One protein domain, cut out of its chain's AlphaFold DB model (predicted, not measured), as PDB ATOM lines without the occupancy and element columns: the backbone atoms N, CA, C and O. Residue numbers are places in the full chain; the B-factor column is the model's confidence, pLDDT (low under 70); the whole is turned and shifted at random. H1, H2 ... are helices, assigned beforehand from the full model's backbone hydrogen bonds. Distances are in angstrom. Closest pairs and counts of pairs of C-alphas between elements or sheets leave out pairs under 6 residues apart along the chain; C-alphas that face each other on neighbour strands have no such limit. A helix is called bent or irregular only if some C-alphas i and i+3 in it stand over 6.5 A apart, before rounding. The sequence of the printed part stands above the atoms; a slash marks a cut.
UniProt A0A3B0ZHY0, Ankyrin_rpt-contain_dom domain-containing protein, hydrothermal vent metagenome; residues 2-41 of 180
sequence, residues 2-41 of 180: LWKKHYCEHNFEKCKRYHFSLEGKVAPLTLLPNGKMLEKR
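Overview. This is residues 2 to 41 of the 180 residues of the protein "Ankyrin_rpt-contain_dom domain-containing protein" of hydrothermal vent metagenome (UniProt A0A3B0ZHY0). This is a mostly irregular chain with little regular structure: a one-turn helix, H1, near its first printed residue, a short helix H2 beyond a loop, and a long unnamed tail that folds back from H2 toward Tyr 7, near Asn 34, then turns away to Arg 41. The printed part has 40 residues with two named helices, H1 then H2, which together hold 11 of them, and no named strand; the class is all helix, with under half of the residues in named elements. The whole is compact, with a radius of gyration of the C-alphas of 9.7 A and spans of 28 by 21 by 15 A.

Arrangement. Start at H1, residues 3 to 6, and go on to H2, residues 16 to 22: the two are apart, joined by a short link of 9 residues. In H2 every O i to N i+4 pair is within hydrogen-bond range; H1 is too short for such a pair.

Along the chain. Find C-alpha 3 at (20.251, 20.372, 3.080), where H1 begins. Find C-alpha 16 at (23.526, 30.194, -5.711); from there H2 runs 10.1 A to C-alpha 22 at (26.766, 32.563, 3.565).

Size, cuts and confidence. The C-alphas of Leu 2 and Arg 41, the two farthest apart, are 31.2 A apart. The printed part has no cut. Look for pLDDT under 70 at residues 2 to 14 and 38 to 41.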
ATOM      1  N   LEU A   2      21.214  17.544   6.183       49.84
ATOM      2  CA  LEU A   2      20.318  17.090   5.103       49.84
ATOM      3  C   LEU A   2      20.189  18.065   3.919       49.84
ATOM      4  O   LEU A   2      19.949  17.630   2.796       49.84
ATOM      5  N   TRP A   3      20.401  19.366   4.136       53.84
ATOM      6  CA  TRP A   3      20.251  20.372   3.080       53.84
ATOM      7  C   TRP A   3      21.235  20.184   1.910       53.84
ATOM      8  O   TRP A   3      20.895  20.509   0.775       53.84
ATOM      9  N   LYS A   4      22.417  19.593   2.156       53.16
ATOM     10  CA  LYS A   4      23.457  19.382   1.134       53.16
ATOM     11  C   LYS A   4      23.063  18.365   0.056       53.16
ATOM     12  O   LYS A   4      23.582  18.447  -1.043       53.16
ATOM     13  N   LYS A   5      22.171  17.407   0.339       54.81
ATOM     14  CA  LYS A   5      21.823  16.339  -0.623       54.81
ATOM     15  C   LYS A   5      20.623  16.661  -1.518       54.81
ATOM     16  O   LYS A   5      20.498  16.049  -2.568       54.81
ATOM     17  N   HIS A   6      19.757  17.594  -1.113       56.59
ATOM     18  CA  HIS A   6      18.474  17.830  -1.794       56.59
ATOM     19  C   HIS A   6      18.365  19.177  -2.515       56.59
ATOM     20  O   HIS A   6      17.547  19.297  -3.420       56.59
ATOM     21  N   TYR A   7      19.165  20.180  -2.136       57.12
ATOM     22  CA  TYR A   7      18.976  21.557  -2.618       57.12
ATOM     23  C   TYR A   7      20.028  22.046  -3.619       57.12
ATOM     24  O   TYR A   7      19.838  23.099  -4.215       57.12
ATOM     25  N   CYS A   8      21.133  21.325  -3.805       61.31
ATOM     26  CA  CYS A   8      22.174  21.675  -4.768       61.31
ATOM     27  C   CYS A   8      22.644  20.382  -5.445       61.31
ATOM     28  O   CYS A   8      22.985  19.426  -4.746       61.31
ATOM     29  N   GLU A   9      22.672  20.343  -6.781       58.19
ATOM     30  CA  GLU A   9      23.390  19.288  -7.510       58.19
ATOM     31  C   GLU A   9      24.851  19.257  -7.040       58.19
ATOM     32  O   GLU A   9      25.362  20.281  -6.595       58.19
ATOM     33  N   HIS A  10      25.485  18.081  -7.108       59.66
ATOM     34  CA  HIS A  10      26.697  17.604  -6.413       59.66
ATOM     35  C   HIS A  10      27.918  18.546  -6.221       59.66
ATOM     36  O   HIS A  10      28.873  18.150  -5.558       59.66
ATOM     37  N   ASN A  11      27.908  19.773  -6.743       66.38
ATOM     38  CA  ASN A  11      28.949  20.782  -6.616       66.38
ATOM     39  C   ASN A  11      28.427  22.084  -5.951       66.38
ATOM     40  O   ASN A  11      27.897  22.986  -6.606       66.38
ATOM     41  N   PHE A  12      28.580  22.182  -4.624       68.81
ATOM     42  CA  PHE A  12      28.006  23.256  -3.792       68.81
ATOM     43  C   PHE A  12      28.603  24.642  -4.066       68.81
ATOM     44  O   PHE A  12      27.918  25.643  -3.865       68.81
ATOM     45  N   GLU A  13      29.838  24.710  -4.568       68.44
ATOM     46  CA  GLU A  13      30.519  25.966  -4.913       68.44
ATOM     47  C   GLU A  13      29.802  26.736  -6.027       68.44
ATOM     48  O   GLU A  13      29.895  27.958  -6.107       68.44
ATOM     49  N   LYS A  14      29.037  26.045  -6.878       69.88
ATOM     50  CA  LYS A  14      28.246  26.669  -7.950       69.88
ATOM     51  C   LYS A  14      26.805  26.972  -7.530       69.88
ATOM     52  O   LYS A  14      26.072  27.627  -8.269       69.88
ATOM     53  N   CYS A  15      26.384  26.513  -6.354       77.44
ATOM     54  CA  CYS A  15      25.007  26.643  -5.904       77.44
ATOM     55  C   CYS A  15      24.728  28.064  -5.404       77.44
ATOM     56  O   CYS A  15      25.223  28.479  -4.358       77.44
ATOM     57  N   LYS A  16      23.873  28.816  -6.108       80.81
ATOM     58  CA  LYS A  16      23.526  30.194  -5.711       80.81
ATOM     59  C   LYS A  16      22.857  30.246  -4.338       80.81
ATOM     60  O   LYS A  16      23.096  31.176  -3.578       80.81
ATOM     61  N   ARG A  17      22.091  29.213  -3.979       79.88
ATOM     62  CA  ARG A  17      21.460  29.093  -2.655       79.88
ATOM     63  C   ARG A  17      22.474  29.003  -1.512       79.88
ATOM     64  O   ARG A  17      22.225  29.556  -0.448       79.88
ATOM     65  N   TYR A  18      23.609  28.344  -1.746       78.75
ATOM     66  CA  TYR A  18      24.692  28.252  -0.770       78.75
ATOM     67  C   TYR A  18      25.342  29.621  -0.533       78.75
ATOM     68  O   TYR A  18      25.461  30.044   0.615       78.75
ATOM     69  N   HIS A  19      25.647  30.357  -1.606       82.38
ATOM     70  CA  HIS A  19      26.211  31.711  -1.521       82.38
ATOM     71  C   HIS A  19      25.293  32.694  -0.785       82.38
ATOM     72  O   HIS A  19      25.735  33.369   0.138       82.38
ATOM     73  N   PHE A  20      23.993  32.704  -1.100       83.44
ATOM     74  CA  PHE A  20      23.022  33.556  -0.396       83.44
ATOM     75  C   PHE A  20      22.955  33.258   1.110       83.44
ATOM     76  O   PHE A  20      22.831  34.181   1.911       83.44
ATOM     77  N   SER A  21      23.077  31.983   1.497       80.56
ATOM     78  CA  SER A  21      23.093  31.581   2.905       80.56
ATOM     79  C   SER A  21      24.355  32.035   3.641       80.56
ATOM     80  O   SER A  21      24.252  32.366   4.818       80.56
ATOM     81  N   LEU A  22      25.522  32.038   2.985       82.19
ATOM     82  CA  LEU A  22      26.766  32.563   3.565       82.19
ATOM     83  C   LEU A  22      26.704  34.082   3.748       82.19
ATOM     84  O   LEU A  22      27.187  34.606   4.743       82.19
ATOM     85  N   GLU A  23      26.075  34.774   2.801       85.62
ATOM     86  CA  GLU A  23      25.902  36.227   2.828       85.62
ATOM     87  C   GLU A  23      24.758  36.694   3.749       85.62
ATOM     88  O   GLU A  23      24.553  37.896   3.902       85.62
ATOM     89  N   GLY A  24      23.978  35.776   4.337       84.94
ATOM     90  CA  GLY A  24      22.823  36.107   5.185       84.94
ATOM     91  C   GLY A  24      21.638  36.722   4.429       84.94
ATOM     92  O   GLY A  24      20.765  37.343   5.035       84.94
ATOM     93  N   LYS A  25      21.591  36.569   3.101       83.19
ATOM     94  CA  LYS A  25      20.542  37.131   2.246       83.19
ATOM     95  C   LYS A  25      19.364  36.165   2.121       83.19
ATOM     96  O   LYS A  25      19.536  34.954   1.977       83.19
ATOM     97  N   VAL A  26      18.148  36.708   2.104       82.31
ATOM     98  CA  VAL A  26      16.927  35.939   1.818       82.31
ATOM     99  C   VAL A  26      16.942  35.398   0.389       82.31
ATOM    100  O   VAL A  26      17.312  36.096  -0.554       82.31
ATOM    101  N   ALA A  27      16.524  34.141   0.230       80.50
ATOM    102  CA  ALA A  27      16.405  33.497  -1.073       80.50
ATOM    103  C   ALA A  27      15.255  34.140  -1.877       80.50
ATOM    104  O   ALA A  27      14.105  34.060  -1.440       80.50
ATOM    105  N   PRO A  28      15.525  34.764  -3.037       81.25
ATOM    106  CA  PRO A  28      14.475  35.357  -3.859       81.25
ATOM    107  C   PRO A  28      13.617  34.268  -4.519       81.25
ATOM    108  O   PRO A  28      14.090  33.159  -4.756       81.25
ATOM    109  N   LEU A  29      12.374  34.593  -4.893       80.19
ATOM    110  CA  LEU A  29      11.469  33.667  -5.604       80.19
ATOM    111  C   LEU A  29      12.014  33.203  -6.965       80.19
ATOM    112  O   LEU A  29      11.573  32.194  -7.507       80.19
ATOM    113  N   THR A  30      12.989  33.923  -7.515       79.75
ATOM    114  CA  THR A  30      13.723  33.533  -8.719       79.75
ATOM    115  C   THR A  30      14.689  32.373  -8.473       79.75
ATOM    116  O   THR A  30      15.193  31.801  -9.430       79.75
ATOM    117  N   LEU A  31      14.973  31.992  -7.227       81.75
ATOM    118  CA  LEU A  31      15.878  30.896  -6.899       81.75
ATOM    119  C   LEU A  31      15.098  29.591  -6.714       81.75
ATOM    120  O   LEU A  31      14.372  29.414  -5.736       81.75
ATOM    121  N   LEU A  32      15.284  28.652  -7.640       78.56
ATOM    122  CA  LEU A  32      14.610  27.359  -7.595       78.56
ATOM    123  C   LEU A  32      15.086  26.501  -6.405       78.56
ATOM    124  O   LEU A  32      16.214  26.665  -5.926       78.56
ATOM    125  N   PRO A  33      14.272  25.522  -5.958       74.38
ATOM    126  CA  PRO A  33      14.646  24.596  -4.886       74.38
ATOM    127  C   PRO A  33      15.955  23.831  -5.133       74.38
ATOM    128  O   PRO A  33      16.647  23.502  -4.180       74.38
ATOM    129  N   ASN A  34      16.334  23.603  -6.393       72.44
ATOM    130  CA  ASN A  34      17.598  22.960  -6.779       72.44
ATOM    131  C   ASN A  34      18.814  23.913  -6.799       72.44
ATOM    132  O   ASN A  34      19.893  23.535  -7.257       72.44
ATOM    133  N   GLY A  35      18.645  25.161  -6.352       73.81
ATOM    134  CA  GLY A  35      19.722  26.140  -6.237       73.81
ATOM    135  C   GLY A  35      20.080  26.862  -7.536       73.81
ATOM    136  O   GLY A  35      21.019  27.663  -7.537       73.81
ATOM    137  N   LYS A  36      19.331  26.625  -8.621       76.19
ATOM    138  CA  LYS A  36      19.472  27.339  -9.893       76.19
ATOM    139  C   LYS A  36      18.686  28.650  -9.852       76.19
ATOM    140  O   LYS A  36      17.489  28.653  -9.575       76.19
ATOM    141  N   MET A  37      19.355  29.765 -10.135       78.31
ATOM    142  CA  MET A  37      18.684  31.055 -10.296       78.31
ATOM    143  C   MET A  37      17.981  31.096 -11.658       78.31
ATOM    144  O   MET A  37      18.573  30.754 -12.683       78.31
ATOM    145  N   LEU A  38      16.717  31.503 -11.670       69.31
ATOM    146  CA  LEU A  38      16.004  31.916 -12.866       69.31
ATOM    147  C   LEU A  38      16.585  33.260 -13.291       69.31
ATOM    148  O   LEU A  38      16.165  34.316 -12.823       69.31
ATOM    149  N   GLU A  39      17.580  33.211 -14.168       65.25
ATOM    150  CA  GLU A  39      17.986  34.389 -14.920       65.25
ATOM    151  C   GLU A  39      16.765  34.885 -15.703       65.25
ATOM    152  O   GLU A  39      16.064  34.096 -16.354       65.25
ATOM    153  N   LYS A  40      16.499  36.194 -15.646       57.62
ATOM    154  CA  LYS A  40      15.602  36.853 -16.594       57.62
ATOM    155  C   LYS A  40      16.279  36.635 -17.940       57.62
ATOM    156  O   LYS A  40      17.237  37.342 -18.235       57.62
ATOM    157  N   ARG A  41      15.895  35.578 -18.675       52.06
ATOM    158  CA  ARG A  41      16.520  35.244 -19.961       52.06
ATOM    159  C   ARG A  41      16.579  36.552 -20.726       52.06
ATOM    160  O   ARG A  41      15.527  37.170 -20.897       52.06
TER     161      ARG A  41